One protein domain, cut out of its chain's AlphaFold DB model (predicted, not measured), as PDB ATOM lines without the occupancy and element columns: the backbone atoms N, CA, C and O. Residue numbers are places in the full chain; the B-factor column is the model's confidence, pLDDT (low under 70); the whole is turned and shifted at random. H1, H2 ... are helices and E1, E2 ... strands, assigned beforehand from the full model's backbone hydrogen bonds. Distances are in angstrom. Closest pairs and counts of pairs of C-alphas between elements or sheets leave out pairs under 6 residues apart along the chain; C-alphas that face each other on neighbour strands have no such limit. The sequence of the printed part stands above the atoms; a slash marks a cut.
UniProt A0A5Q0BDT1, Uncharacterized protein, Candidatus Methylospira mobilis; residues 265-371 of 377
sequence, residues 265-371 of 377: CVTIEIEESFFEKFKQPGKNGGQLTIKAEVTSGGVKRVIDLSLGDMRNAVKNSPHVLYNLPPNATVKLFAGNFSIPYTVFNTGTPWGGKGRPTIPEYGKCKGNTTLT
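What this domain is: This is residues 265 to 371 of the 377 residues of an uncharacterized protein of Candidatus Methylospira mobilis (UniProt A0A5Q0BDT1). This is a sandwich of two sheets face to face, a larger one of four strands, E3, E2, E5 and E6, and a smaller one of three, E4, E1 and E7, with their strands nearly aligned. Two short helices, H1 and H2, sit together at one end of the sandwich, E2 and E3 make a long hairpin, and a long loop, residues 346 to 359, leads from E6 to the small helix H3. The 107 printed residues hold three named helices and seven named strands, in the order E1 H1 E2 E3 H2 E4 E5 E6 H3 E7. The larger sheet runs E3, E2, E5, E6 and is antiparallel; the smaller runs E4, E1, E7 and is mixed; the class is mixed, helices and strands. The whole is compact, with a radius of gyration of the C-alphas of 13.6 A and spans of 38 by 33 by 19 A.

How they stand to each other: E1, residues 265 to 270, is the inner strand of the smaller sheet, between the edge strands E4, residues 319 to 324, and E7, residues 366 to 370. E1 and E7 are parallel at 14 degrees, with N 269 and O 368 within hydrogen-bond range at 2.9 A. E1 and E4 are antiparallel, with N 268 and O 319 at 2.8 A. H1, residues 272 to 278, touches H2, residues 310 to 315; their closest C-alphas, those of Glu 272 and Val 314, are 6.2 A apart. They run opposite ways at a shallow tilt of 34.8 degrees, only just short of steep. In the larger sheet, E2, residues 288 to 296, and E3, residues 299 to 308, form a hairpin, with N 292 and O 303 at 2.8 A. E2 is also antiparallel to E5, residues 329 to 334, with N 293 and O 331 at 2.9 A. E5 and E6, residues 342 to 345, form a second hairpin, with N 330 and O 344 at 2.8 A. H1 and H2 are on the same face of this twisted sheet, at heights over the sheet of 6.9 A and 6.1 A. H2 stands up from the sheet, its line rising 80 degrees out of the local plane. The two sheets of the sandwich are 9.6 A centre to centre where they face each other, their best planes 13 degrees apart. The closest C-alphas of E6 and E7, those of Asn 345 and Gly 366, are 5.9 A apart. H3, residues 360 to 363, only grazes the smaller sheet and is apart from H1 and H2. In H1 and H2 every O i to N i+4 pair is within hydrogen-bond range; H3 is too short for such a pair.

Where its parts are: E1 begins at C-alpha 265, at (173.561, 175.631, 176.137), and spans 16.4 A. H1 spans 10.1 A. E2 spans 26.4 A, and E3, the longest strand by residues, spans 28.6 A from C-alpha 299, at (161.082, 181.917, 166.790). After H2 come E4, 14.1 A, E5, 16.7 A, and E6, 10.4 A. H3 has four residues, and E7 spans 13.5 A to C-alpha 370, at (169.230, 159.551, 175.642).

The domain as a whole: The two C-alphas farthest apart are those of Asn 284 and Gly 297, at 40.8 A. The printed part has no cut. The link from E6 to H3, 14 residues, is long; those from H1 to E2 and from E5 to E6 are short, and the others are tight. The mean pLDDT of the printed part is 92.5, and residue 336 is the one printed residue under 70.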
ATOM      1  N   CYS A 265     173.042 176.855 176.735       97.94
ATOM      2  CA  CYS A 265     173.561 175.631 176.137       97.94
ATOM      3  C   CYS A 265     172.924 174.401 176.784       97.94
ATOM      4  O   CYS A 265     172.455 174.454 177.925       97.94
ATOM      5  N   VAL A 266     172.909 173.303 176.030       97.94
ATOM      6  CA  VAL A 266     172.369 172.006 176.438       97.94
ATOM      7  C   VAL A 266     173.436 170.946 176.236       97.94
ATOM      8  O   VAL A 266     173.968 170.840 175.133       97.94
ATOM      9  N   THR A 267     173.684 170.116 177.246       97.44
ATOM     10  CA  THR A 267     174.475 168.889 177.079       97.44
ATOM     11  C   THR A 267     173.581 167.690 176.766       97.44
ATOM     12  O   THR A 267     172.533 167.515 177.387       97.44
ATOM     13  N   ILE A 268     174.001 166.848 175.827       96.88
ATOM     14  CA  ILE A 268     173.297 165.633 175.418       96.88
ATOM     15  C   ILE A 268     174.230 164.444 175.628       96.88
ATOM     16  O   ILE A 268     175.196 164.261 174.886       96.88
ATOM     17  N   GLU A 269     173.923 163.630 176.628       96.50
ATOM     18  CA  GLU A 269     174.578 162.344 176.851       96.50
ATOM     19  C   GLU A 269     173.877 161.268 176.010       96.50
ATOM     20  O   GLU A 269     172.644 161.222 175.970       96.50
ATOM     21  N   ILE A 270     174.635 160.405 175.333       96.56
ATOM     22  CA  ILE A 270     174.087 159.332 174.495       96.56
ATOM     23  C   ILE A 270     174.518 157.997 175.083       96.56
ATOM     24  O   ILE A 270     175.705 157.693 175.098       96.56
ATOM     25  N   GLU A 271     173.568 157.172 175.517       96.56
ATOM     26  CA  GLU A 271     173.882 155.801 175.915       96.56
ATOM     27  C   GLU A 271     173.971 154.861 174.708       96.56
ATOM     28  O   GLU A 271     173.300 155.036 173.684       96.56
ATOM     29  N   GLU A 272     174.758 153.793 174.860       96.19
ATOM     30  CA  GLU A 272     174.918 152.740 173.852       96.19
ATOM     31  C   GLU A 272     173.571 152.134 173.427       96.19
ATOM     32  O   GLU A 272     173.329 151.924 172.240       96.19
ATOM     33  N   SER A 273     172.650 151.947 174.376       96.31
ATOM     34  CA  SER A 273     171.304 151.425 174.116       96.31
ATOM     35  C   SER A 273     170.517 152.281 173.115       96.31
ATOM     36  O   SER A 273     169.835 151.758 172.229       96.31
ATOM     37  N   PHE A 274     170.637 153.605 173.220       96.25
ATOM     38  CA  PHE A 274     170.000 154.544 172.308       96.25
ATOM     39  C   PHE A 274     170.665 154.525 170.933       96.25
ATOM     40  O   PHE A 274     169.966 154.468 169.917       96.25
ATOM     41  N   PHE A 275     172.001 154.523 170.894       95.75
ATOM     42  CA  PHE A 275     172.751 154.411 169.645       95.75
ATOM     43  C   PHE A 275     172.351 153.150 168.873       95.75
ATOM     44  O   PHE A 275     171.940 153.242 167.720       95.75
ATOM     45  N   GLU A 276     172.383 151.983 169.517       95.38
ATOM     46  CA  GLU A 276     172.047 150.706 168.881       95.38
ATOM     47  C   GLU A 276     170.618 150.676 168.334       95.38
ATOM     48  O   GLU A 276     170.366 150.100 167.274       95.38
ATOM     49  N   LYS A 277     169.682 151.347 169.014       94.81
ATOM     50  CA  LYS A 277     168.292 151.429 168.568       94.81
ATOM     51  C   LYS A 277     168.095 152.328 167.346       94.81
ATOM     52  O   LYS A 277     167.275 151.996 166.488       94.81
ATOM     53  N   PHE A 278     168.754 153.486 167.313       94.06
ATOM     54  CA  PHE A 278     168.446 154.563 166.362       94.06
ATOM     55  C   PHE A 278     169.518 154.801 165.300       94.06
ATOM     56  O   PHE A 278     169.313 155.634 164.411       94.06
ATOM     57  N   LYS A 279     170.640 154.077 165.351       92.94
ATOM     58  CA  LYS A 279     171.652 154.129 164.300       92.94
ATOM     59  C   LYS A 279     171.060 153.734 162.950       92.94
ATOM     60  O   LYS A 279     170.298 152.779 162.808       92.94
ATOM     61  N   GLN A 280     171.457 154.477 161.935       90.31
ATOM     62  CA  GLN A 280     171.215 154.183 160.537       90.31
ATOM     63  C   GLN A 280     172.342 153.287 160.006       90.31
ATOM     64  O   GLN A 280     173.451 153.302 160.558       90.31
ATOM     65  N   PRO A 281     172.102 152.514 158.932       87.62
ATOM     66  CA  PRO A 281     173.171 151.808 158.239       87.62
ATOM     67  C   PRO A 281     174.296 152.769 157.838       87.62
ATOM     68  O   PRO A 281     174.044 153.848 157.310       87.62
ATOM     69  N   GLY A 282     175.541 152.370 158.076       81.12
ATOM     70  CA  GLY A 282     176.711 153.204 157.819       81.12
ATOM     71  C   GLY A 282     178.011 152.456 158.101       81.12
ATOM     72  O   GLY A 282     177.998 151.280 158.473       81.12
ATOM     73  N   LYS A 283     179.148 153.137 157.919       73.62
ATOM     74  CA  LYS A 283     180.469 152.587 158.273       73.62
ATOM     75  C   LYS A 283     180.555 152.331 159.791       73.62
ATOM     76  O   LYS A 283     179.757 152.861 160.557       73.62
ATOM     77  N   ASN A 284     181.517 151.511 160.221       82.88
ATOM     78  CA  ASN A 284     181.855 151.283 161.638       82.88
ATOM     79  C   ASN A 284     180.682 150.855 162.544       82.88
ATOM     80  O   ASN A 284     180.631 151.212 163.718       82.88
ATOM     81  N   GLY A 285     179.740 150.068 162.016       81.62
ATOM     82  CA  GLY A 285     178.636 149.517 162.808       81.62
ATOM     83  C   GLY A 285     177.385 150.396 162.884       81.62
ATOM     84  O   GLY A 285     176.451 150.013 163.588       81.62
ATOM     85  N   GLY A 286     177.334 151.506 162.139       88.88
ATOM     86  CA  GLY A 286     176.162 152.374 161.984       88.88
ATOM     87  C   GLY A 286     176.463 153.840 162.296       88.88
ATOM     88  O   GLY A 286     177.524 154.166 162.820       88.88
ATOM     89  N   GLN A 287     175.531 154.728 161.956       89.88
ATOM     90  CA  GLN A 287     175.661 156.174 162.160       89.88
ATOM     91  C   GLN A 287     174.436 156.738 162.873       89.88
ATOM     92  O   GLN A 287     173.305 156.442 162.492       89.88
ATOM     93  N   LEU A 288     174.642 157.583 163.875       92.00
ATOM     94  CA  LEU A 288     173.570 158.270 164.578       92.00
ATOM     95  C   LEU A 288     173.444 159.710 164.085       92.00
ATOM     96  O   LEU A 288     174.401 160.485 164.113       92.00
ATOM     97  N   THR A 289     172.228 160.075 163.689       91.12
ATOM     98  CA  THR A 289     171.835 161.466 163.472       91.12
ATOM     99  C   THR A 289     170.641 161.796 164.354       91.12
ATOM    100  O   THR A 289     169.694 161.007 164.415       91.12
ATOM    101  N   ILE A 290     170.651 162.969 164.971       93.62
ATOM    102  CA  ILE A 290     169.540 163.485 165.776       93.62
ATOM    103  C   ILE A 290     169.180 164.885 165.288       93.62
ATOM    104  O   ILE A 290     170.056 165.646 164.892       93.62
ATOM    105  N   LYS A 291     167.893 165.226 165.329       94.44
ATOM    106  CA  LYS A 291     167.398 166.569 165.005       94.44
ATOM    107  C   LYS A 291     166.894 167.237 166.277       94.44
ATOM    108  O   LYS A 291     166.165 166.612 167.048       94.44
ATOM    109  N   ALA A 292     167.245 168.501 166.474       96.06
ATOM    110  CA  ALA A 292     166.696 169.353 167.516       96.06
ATOM    111  C   ALA A 292     165.843 170.466 166.901       96.06
ATOM    112  O   ALA A 292     166.298 171.185 166.012       96.06
ATOM    113  N   GLU A 293     164.625 170.637 167.403       96.25
ATOM    114  CA  GLU A 293     163.810 171.827 167.160       96.25
ATOM    115  C   GLU A 293     163.789 172.666 168.433       96.25
ATOM    116  O   GLU A 293     163.310 172.218 169.477       96.25
ATOM    117  N   VAL A 294     164.321 173.880 168.349       96.81
ATOM    118  CA  VAL A 294     164.403 174.830 169.458       96.81
ATOM    119  C   VAL A 294     163.401 175.945 169.204       96.81
ATOM    120  O   VAL A 294     163.416 176.552 168.138       96.81
ATOM    121  N   THR A 295     162.504 176.202 170.154       95.31
ATOM    122  CA  THR A 295     161.461 177.232 170.041       95.31
ATOM    123  C   THR A 295     161.509 178.187 171.228       95.31
ATOM    124  O   THR A 295     161.464 177.746 172.377       95.31
ATOM    125  N   SER A 296     161.550 179.493 170.953       92.81
ATOM    126  CA  SER A 296     161.486 180.564 171.955       92.81
ATOM    127  C   SER A 296     160.758 181.775 171.382       92.81
ATOM    128  O   SER A 296     161.067 182.198 170.275       92.81
ATOM    129  N   GLY A 297     159.772 182.322 172.100       84.06
ATOM    130  CA  GLY A 297     159.103 183.568 171.695       84.06
ATOM    131  C   GLY A 297     158.472 183.556 170.292       84.06
ATOM    132  O   GLY A 297     158.360 184.604 169.674       84.06
ATOM    133  N   GLY A 298     158.095 182.385 169.768       81.00
ATOM    134  CA  GLY A 298     157.585 182.229 168.397       81.00
ATOM    135  C   GLY A 298     158.665 182.032 167.325       81.00
ATOM    136  O   GLY A 298     158.337 181.610 166.220       81.00
ATOM    137  N   VAL A 299     159.941 182.234 167.657       85.81
ATOM    138  CA  VAL A 299     161.082 181.917 166.790       85.81
ATOM    139  C   VAL A 299     161.403 180.430 166.900       85.81
ATOM    140  O   VAL A 299     161.444 179.871 168.003       85.81
ATOM    141  N   LYS A 300     161.651 179.787 165.756       91.19
ATOM    142  CA  LYS A 300     162.108 178.397 165.679       91.19
ATOM    143  C   LYS A 300     163.491 178.304 165.053       91.19
ATOM    144  O   LYS A 300     163.853 179.087 164.181       91.19
ATOM    145  N   ARG A 301     164.252 177.314 165.509       93.19
ATOM    146  CA  ARG A 301     165.540 176.918 164.947       93.19
ATOM    147  C   ARG A 301     165.599 175.402 164.859       93.19
ATOM    148  O   ARG A 301     165.331 174.715 165.845       93.19
ATOM    149  N   VAL A 302     166.022 174.899 163.709       94.69
ATOM    150  CA  VAL A 302     166.355 173.488 163.510       94.69
ATOM    151  C   VAL A 302     167.868 173.306 163.559       94.69
ATOM    152  O   VAL A 302     168.620 174.116 163.014       94.69
ATOM    153  N   ILE A 303     168.312 172.252 164.239       94.94
ATOM    154  CA  ILE A 303     169.714 171.843 164.321       94.94
ATOM    155  C   ILE A 303     169.777 170.350 164.015       94.94
ATOM    156  O   ILE A 303     169.207 169.551 164.762       94.94
ATOM    157  N   ASP A 304     170.481 169.973 162.954       92.06
ATOM    158  CA  ASP A 304     170.800 168.581 162.665       92.06
ATOM    159  C   ASP A 304     172.178 168.245 163.247       92.06
ATOM    160  O   ASP A 304     173.165 168.948 163.035       92.06
ATOM    161  N   LEU A 305     172.244 167.152 164.001       91.12
ATOM    162  CA  LEU A 305     173.463 166.638 164.611       91.12
ATOM    163  C   LEU A 305     173.854 165.333 163.933       91.12
ATOM    164  O   LEU A 305     173.173 164.319 164.091       91.12
ATOM    165  N   SER A 306     174.975 165.350 163.214       90.06
ATOM    166  CA  SER A 306     175.576 164.158 162.607       90.06
ATOM    167  C   SER A 306     176.628 163.570 163.548       90.06
ATOM    168  O   SER A 306     177.823 163.782 163.367       90.06
ATOM    169  N   LEU A 307     176.176 162.840 164.574       90.31
ATOM    170  CA  LEU A 307     177.036 162.324 165.649       90.31
ATOM    171  C   LEU A 307     177.942 161.159 165.225       90.31
ATOM    172  O   LEU A 307     178.891 160.828 165.930       90.31
ATOM    173  N   GLY A 308     177.681 160.547 164.071       88.31
ATOM    174  CA  GLY A 308     178.553 159.526 163.497       88.31
ATOM    175  C   GLY A 308     178.441 158.168 164.185       88.31
ATOM    176  O   GLY A 308     177.353 157.765 164.589       88.31
ATOM    177  N   ASP A 309     179.546 157.427 164.235       89.88
ATOM    178  CA  ASP A 309     179.582 156.063 164.773       89.88
ATOM    179  C   ASP A 309     179.562 156.018 166.310       89.88
ATOM    180  O   ASP A 309     179.546 157.046 166.983       89.88
ATOM    181  N   MET A 310     179.582 154.814 166.884       91.44
ATOM    182  CA  MET A 310     179.517 154.617 168.335       91.44
ATOM    183  C   MET A 310     180.651 155.322 169.094       91.44
ATOM    184  O   MET A 310     180.451 155.775 170.220       91.44
ATOM    185  N   ARG A 311     181.851 155.436 168.509       88.62
ATOM    186  CA  ARG A 311     182.961 156.128 169.171       88.62
ATOM    187  C   ARG A 311     182.633 157.610 169.312       88.62
ATOM    188  O   ARG A 311     182.777 158.150 170.402       88.62
ATOM    189  N   ASN A 312     182.161 158.241 168.245       87.75
ATOM    190  CA  ASN A 312     181.838 159.663 168.278       87.75
ATOM    191  C   ASN A 312     180.540 159.939 169.044       87.75
ATOM    192  O   ASN A 312     180.508 160.824 169.892       87.75
ATOM    193  N   ALA A 313     179.490 159.157 168.805       90.44
ATOM    194  CA  ALA A 313     178.188 159.373 169.415       90.44
ATOM    195  C   ALA A 313     178.183 159.088 170.925       90.44
ATOM    196  O   ALA A 313     177.647 159.900 171.672       90.44
ATOM    197  N   VAL A 314     178.783 157.973 171.363       93.12
ATOM    198  CA  VAL A 314     178.689 157.477 172.751       93.12
ATOM    199  C   VAL A 314     179.969 157.724 173.543       93.12
ATOM    200  O   VAL A 314     179.903 158.107 174.696       93.12
ATOM    201  N   LYS A 315     181.165 157.503 172.980       88.56
ATOM    202  CA  LYS A 315     182.405 157.630 173.782       88.56
ATOM    203  C   LYS A 315     182.886 159.069 173.939       88.56
ATOM    204  O   LYS A 315     183.606 159.355 174.890       88.56
ATOM    205  N   ASN A 316     182.512 159.949 173.012       88.44
ATOM    206  CA  ASN A 316     182.845 161.373 173.067       88.44
ATOM    207  C   ASN A 316     181.690 162.225 173.629       88.44
ATOM    208  O   ASN A 316     181.731 163.449 173.503       88.44
ATOM    209  N   SER A 317     180.659 161.608 174.217       87.44
ATOM    210  CA  SER A 317     179.617 162.333 174.943       87.44
ATOM    211  C   SER A 317     180.168 162.950 176.247       87.44
ATOM    212  O   SER A 317     181.210 162.515 176.749       87.44
ATOM    213  N   PRO A 318     179.503 163.985 176.798       94.31
ATOM    214  CA  PRO A 318     178.298 164.637 176.276       94.31
ATOM    215  C   PRO A 318     178.568 165.521 175.051       94.31
ATOM    216  O   PRO A 318     179.574 166.222 174.964       94.31
ATOM    217  N   HIS A 319     177.612 165.549 174.122       93.94
ATOM    218  CA  HIS A 319     177.560 166.533 173.033       93.94
ATOM    219  C   HIS A 319     176.961 167.844 173.534       93.94
ATOM    220  O   HIS A 319     176.252 167.850 174.537       93.94
ATOM    221  N   VAL A 320     177.196 168.956 172.835       95.50
ATOM    222  CA  VAL A 320     176.659 170.261 173.245       95.50
ATOM    223  C   VAL A 320     175.900 170.959 172.122       95.50
ATOM    224  O   VAL A 320     176.417 171.150 171.023       95.50
ATOM    225  N   LEU A 321     174.679 171.398 172.424       96.44
ATOM    226  CA  LEU A 321     173.976 172.422 171.656       96.44
ATOM    227  C   LEU A 321     174.255 173.781 172.295       96.44
ATOM    228  O   LEU A 321     174.142 173.934 173.511       96.44
ATOM    229  N   TYR A 322     174.605 174.776 171.489       96.19
ATOM    230  CA  TYR A 322     175.035 176.092 171.961       96.19
ATOM    231  C   TYR A 322     174.482 177.208 171.070       96.19
ATOM    232  O   TYR A 322     173.823 176.942 170.060       96.19
ATOM    233  N   ASN A 323     174.723 178.464 171.466       95.94
ATOM    234  CA  ASN A 323     174.096 179.637 170.844       95.94
ATOM    235  C   ASN A 323     172.561 179.514 170.835       95.94
ATOM    236  O   ASN A 323     171.910 179.797 169.829       95.94
ATOM    237  N   LEU A 324     171.990 178.999 171.929       96.69
ATOM    238  CA  LEU A 324     170.555 178.766 172.045       96.69
ATOM    239  C   LEU A 324     169.872 179.909 172.796       96.69
ATOM    240  O   LEU A 324     170.468 180.448 173.733       96.69
ATOM    241  N   PRO A 325     168.600 180.209 172.480       96.75
ATOM    242  CA  PRO A 325     167.808 181.078 173.327       96.75
ATOM    243  C   PRO A 325     167.663 180.498 174.742       96.75
ATOM    244  O   PRO A 325     167.422 179.290 174.885       96.75
ATOM    245  N   PRO A 326     167.800 181.321 175.796       96.94
ATOM    246  CA  PRO A 326     167.492 180.910 177.158       96.94
ATOM    247  C   PRO A 326     166.025 180.541 177.329       96.94
ATOM    248  O   PRO A 326     165.142 181.123 176.703       96.94
ATOM    249  N   ASN A 327     165.772 179.597 178.229       97.06
ATOM    250  CA  ASN A 327     164.444 179.109 178.583       97.06
ATOM    251  C   ASN A 327     163.611 178.595 177.392       97.06
ATOM    252  O   ASN A 327     162.383 178.536 177.473       97.06
ATOM    253  N   ALA A 328     164.261 178.192 176.301       97.50
ATOM    254  CA  ALA A 328     163.615 177.697 175.095       97.50
ATOM    255  C   ALA A 328     163.199 176.234 175.238       97.50
ATOM    256  O   ALA A 328     163.886 175.432 175.873       97.50
ATOM    257  N   THR A 329     162.108 175.869 174.572       97.94
ATOM    258  CA  THR A 329     161.694 174.472 174.440       97.94
ATOM    259  C   THR A 329     162.544 173.794 173.377       97.94
ATOM    260  O   THR A 329     162.611 174.273 172.247       97.94
ATOM    261  N   VAL A 330     163.147 172.657 173.719       97.62
ATOM    262  CA  VAL A 330     163.885 171.790 172.798       97.62
ATOM    263  C   VAL A 330     163.113 170.496 172.622       97.62
ATOM    264  O   VAL A 330     162.837 169.797 173.594       97.62
ATOM    265  N   LYS A 331     162.790 170.160 171.377       96.19
ATOM    266  CA  LYS A 331     162.284 168.846 170.982       96.19
ATOM    267  C   LYS A 331     163.403 168.099 170.271       96.19
ATOM    268  O   LYS A 331     163.886 168.575 169.245       96.19
ATOM    269  N   LEU A 332     163.813 166.950 170.799       95.75
ATOM    270  CA  LEU A 332     164.770 166.072 170.125       95.75
ATOM    271  C   LEU A 332     164.037 164.952 169.407       95.75
ATOM    272  O   LEU A 332     163.121 164.352 169.959       95.75
ATOM    273  N   PHE A 333     164.483 164.635 168.201       94.31
ATOM    274  CA  PHE A 333     163.911 163.600 167.357       94.31
ATOM    275  C   PHE A 333     165.008 162.651 166.885       94.31
ATOM    276  O   PHE A 333     166.043 163.106 166.397       94.31
ATOM    277  N   ALA A 334     164.751 161.347 166.975       90.19
ATOM    278  CA  ALA A 334     165.639 160.286 166.508       90.19
ATOM    279  C   ALA A 334     164.855 159.238 165.710       90.19
ATOM    280  O   ALA A 334     163.697 158.953 166.019       90.19
ATOM    281  N   GLY A 335     165.480 158.646 164.690       79.88
ATOM    282  CA  GLY A 335     164.803 157.706 163.790       79.88
ATOM    283  C   GLY A 335     163.746 158.388 162.913       79.88
ATOM    284  O   GLY A 335     163.986 159.471 162.390       79.88
ATOM    285  N   ASN A 336     162.579 157.761 162.719       68.38
ATOM    286  CA  ASN A 336     161.503 158.351 161.911       68.38
ATOM    287  C   ASN A 336     160.870 159.558 162.631       68.38
ATOM    288  O   ASN A 336     160.096 159.411 163.575       68.38
ATOM    289  N   PHE A 337     161.207 160.749 162.136       70.69
ATOM    290  CA  PHE A 337     161.056 162.084 162.731       70.69
ATOM    291  C   PHE A 337     159.620 162.625 162.942       70.69
ATOM    292  O   PHE A 337     159.428 163.838 162.954       70.69
ATOM    293  N   SER A 338     158.592 161.793 163.112       76.06
ATOM    294  CA  SER A 338     157.208 162.294 163.250       76.06
ATOM    295  C   SER A 338     156.809 162.659 164.684       76.06
ATOM    296  O   SER A 338     155.866 163.424 164.875       76.06
ATOM    297  N   ILE A 339     157.503 162.126 165.693       85.62
ATOM    298  CA  ILE A 339     157.211 162.357 167.114       85.62
ATOM    299  C   ILE A 339     158.529 162.684 167.824       85.62
ATOM    300  O   ILE A 339     159.517 161.981 167.591       85.62
ATOM    301  N   PRO A 340     158.579 163.733 168.668       92.81
ATOM    302  CA  PRO A 340     159.773 164.012 169.447       92.81
ATOM    303  C   PRO A 340     160.042 162.857 170.407       92.81
ATOM    304  O   PRO A 340     159.152 162.396 171.118       92.81
ATOM    305  N   TYR A 341     161.290 162.411 170.425       93.75
ATOM    306  CA  TYR A 341     161.778 161.420 171.365       93.75
ATOM    307  C   TYR A 341     161.748 161.960 172.796       93.75
ATOM    308  O   TYR A 341     161.294 161.281 173.703       93.75
ATOM    309  N   THR A 342     162.193 163.200 172.997       94.56
ATOM    310  CA  THR A 342     162.109 163.881 174.293       94.56
ATOM    311  C   THR A 342     161.906 165.379 174.103       94.56
ATOM    312  O   THR A 342     162.223 165.934 173.044       94.56
ATOM    313  N   VAL A 343     161.361 166.028 175.129       95.50
ATOM    314  CA  VAL A 343     161.143 167.471 175.180       95.50
ATOM    315  C   VAL A 343     161.673 167.999 176.507       95.50
ATOM    316  O   VAL A 343     161.314 167.491 177.565       95.50
ATOM    317  N   PHE A 344     162.518 169.022 176.458       96.19
ATOM    318  CA  PHE A 344     163.109 169.649 177.643       96.19
ATOM    319  C   PHE A 344     163.393 171.133 177.381       96.19
ATOM    320  O   PHE A 344     163.010 171.677 176.345       96.19
ATOM    321  N   ASN A 345     164.029 171.811 178.337       97.12
ATOM    322  CA  ASN A 345     164.287 173.245 178.285       97.12
ATOM    323  C   ASN A 345     165.795 173.561 178.242       97.12
ATOM    324  O   ASN A 345     166.592 172.860 178.866       97.12
ATOM    325  N   THR A 346     166.193 174.620 177.529       98.06
ATOM    326  CA  THR A 346     167.603 175.058 177.451       98.06
ATOM    327  C   THR A 346     168.150 175.621 178.765       98.06
ATOM    328  O   THR A 346     169.366 175.664 178.951       98.06
ATOM    329  N   GLY A 347     167.269 176.014 179.688       97.88
ATOM    330  CA  GLY A 347     167.602 176.630 180.965       97.88
ATOM    331  C   GLY A 347     168.060 178.084 180.834       97.88
ATOM    332  O   GLY A 347     167.958 178.709 179.776       97.88
ATOM    333  N   THR A 348     168.562 178.640 181.936       97.81
ATOM    334  CA  THR A 348     169.089 180.011 181.978       97.81
ATOM    335  C   THR A 348     170.409 180.139 181.200       97.81
ATOM    336  O   THR A 348     171.035 179.121 180.882       97.81
ATOM    337  N   PRO A 349     170.861 181.372 180.881       98.12
ATOM    338  CA  PRO A 349     172.147 181.578 180.225       98.12
ATOM    339  C   PRO A 349     173.291 180.874 180.958       98.12
ATOM    340  O   PRO A 349     173.343 180.855 182.190       98.12
ATOM    341  N   TRP A 350     174.241 180.320 180.203       97.19
ATOM    342  CA  TRP A 350     175.341 179.542 180.793       97.19
ATOM    343  C   TRP A 350     176.493 180.413 181.323       97.19
ATOM    344  O   TRP A 350     177.418 179.905 181.956       97.19
ATOM    345  N   GLY A 351     176.435 181.731 181.094       95.62
ATOM    346  CA  GLY A 351     177.402 182.708 181.604       95.62
ATOM    347  C   GLY A 351     178.610 182.967 180.697       95.62
ATOM    348  O   GLY A 351     179.557 183.616 181.132       95.62
ATOM    349  N   GLY A 352     178.589 182.482 179.453       94.06
ATOM    350  CA  GLY A 352     179.604 182.773 178.436       94.06
ATOM    351  C   GLY A 352     178.999 182.971 177.044       94.06
ATOM    352  O   GLY A 352     177.793 183.171 176.904       94.06
ATOM    353  N   LYS A 353     179.841 182.945 176.005       92.94
ATOM    354  CA  LYS A 353     179.456 183.169 174.600       92.94
ATOM    355  C   LYS A 353     179.998 182.057 173.706       92.94
ATOM    356  O   LYS A 353     181.063 181.515 173.983       92.94
ATOM    357  N   GLY A 354     179.292 181.744 172.621       91.94
ATOM    358  CA  GLY A 354     179.699 180.681 171.704       91.94
ATOM    359  C   GLY A 354     179.537 179.281 172.293       91.94
ATOM    360  O   GLY A 354     178.693 179.040 173.161       91.94
ATOM    361  N   ARG A 355     180.349 178.349 171.784       92.69
ATOM    362  CA  ARG A 355     180.407 176.970 172.269       92.69
ATOM    363  C   ARG A 355     181.191 176.921 173.589       92.69
ATOM    364  O   ARG A 355     182.355 177.321 173.580       92.69
ATOM    365  N   PRO A 356     180.614 176.414 174.696       93.31
ATOM    366  CA  PRO A 356     181.391 176.145 175.905       93.31
ATOM    367  C   PRO A 356     182.448 175.071 175.613       93.31
ATOM    368  O   PRO A 356     182.212 174.182 174.801       93.31
ATOM    369  N   THR A 357     183.606 175.128 176.262       90.94
ATOM    370  CA  THR A 357     184.645 174.081 176.146       90.94
ATOM    371  C   THR A 357     184.593 173.128 177.342       90.94
ATOM    372  O   THR A 357     183.865 173.383 178.292       90.94
ATOM    373  N   ILE A 358     185.328 172.014 177.353       86.00
ATOM    374  CA  ILE A 358     185.490 171.212 178.583       86.00
ATOM    375  C   ILE A 358     186.502 171.941 179.488       86.00
ATOM    376  O   ILE A 358     187.579 172.279 178.996       86.00
ATOM    377  N   PRO A 359     186.212 172.197 180.786       89.75
ATOM    378  CA  PRO A 359     185.130 171.641 181.623       89.75
ATOM    379  C   PRO A 359     183.842 172.489 181.726       89.75
ATOM    380  O   PRO A 359     182.952 172.184 182.518       89.75
ATOM    381  N   GLU A 360     183.711 173.563 180.954       94.50
ATOM    382  CA  GLU A 360     182.576 174.498 180.984       94.50
ATOM    383  C   GLU A 360     181.228 173.900 180.579       94.50
ATOM    384  O   GLU A 360     180.202 174.522 180.837       94.50
ATOM    385  N   TYR A 361     181.194 172.692 180.017       94.69
ATOM    386  CA  TYR A 361     179.952 171.940 179.810       94.69
ATOM    387  C   TYR A 361     179.095 171.855 181.084       94.69
ATOM    388  O   TYR A 361     177.875 171.973 181.005       94.69
ATOM    389  N   GLY A 362     179.711 171.770 182.272       94.25
ATOM    390  CA  GLY A 362     178.993 171.796 183.554       94.25
ATOM    391  C   GLY A 362     178.280 173.123 183.870       94.25
ATOM    392  O   GLY A 362     177.504 173.200 184.823       94.25
ATOM    393  N   LYS A 363     178.523 174.186 183.089       97.00
ATOM    394  CA  LYS A 363     177.799 175.461 183.188       97.00
ATOM    395  C   LYS A 363     176.468 175.435 182.428       97.00
ATOM    396  O   LYS A 363     175.607 176.261 182.742       97.00
ATOM    397  N   CYS A 364     176.278 174.508 181.480       97.75
ATOM    398  CA  CYS A 364     175.011 174.342 180.770       97.75
ATOM    399  C   CYS A 364     173.889 173.983 181.743       97.75
ATOM    400  O   CYS A 364     174.055 173.154 182.639       97.75
ATOM    401  N   LYS A 365     172.745 174.654 181.592       97.56
ATOM    402  CA  LYS A 365     171.595 174.491 182.491       97.56
ATOM    403  C   LYS A 365     170.574 173.509 181.940       97.56
ATOM    404  O   LYS A 365     169.940 172.807 182.721       97.56
ATOM    405  N   GLY A 366     170.475 173.400 180.619       96.38
ATOM    406  CA  GLY A 366     169.811 172.282 179.972       96.38
ATOM    407  C   GLY A 366     170.735 171.065 179.907       96.38
ATOM    408  O   GLY A 366     171.916 171.176 179.580       96.38
ATOM    409  N   ASN A 367     170.194 169.892 180.206       95.75
ATOM    410  CA  ASN A 367     170.872 168.620 180.005       95.75
ATOM    411  C   ASN A 367     169.841 167.528 179.722       95.75
ATOM    412  O   ASN A 367     168.688 167.621 180.145       95.75
ATOM    413  N   THR A 368     170.249 166.506 178.981       96.06
ATOM    414  CA  THR A 368     169.440 165.311 178.756       96.06
ATOM    415  C   THR A 368     170.344 164.105 178.523       96.06
ATOM    416  O   THR A 368     171.462 164.246 178.024       96.06
ATOM    417  N   THR A 369     169.847 162.921 178.865       96.38
ATOM    418  CA  THR A 369     170.495 161.639 178.581       96.38
ATOM    419  C   THR A 369     169.546 160.811 177.730       96.38
ATOM    420  O   THR A 369     168.390 160.612 178.105       96.38
ATOM    421  N   LEU A 370     170.018 160.348 176.576       96.00
ATOM    422  CA  LEU A 370     169.230 159.551 175.642       96.00
ATOM    423  C   LEU A 370     169.540 158.061 175.850       96.00
ATOM    424  O   LEU A 370     170.670 157.633 175.626       96.00
ATOM    425  N   THR A 371     168.535 157.283 176.268       95.50
ATOM    426  CA  THR A 371     168.636 155.853 176.648       95.50
ATOM    427  C   THR A 371     167.511 155.050 176.004       95.50
ATOM    428  O   THR A 371     166.416 155.579 175.889       95.50
TER     429      THR A 371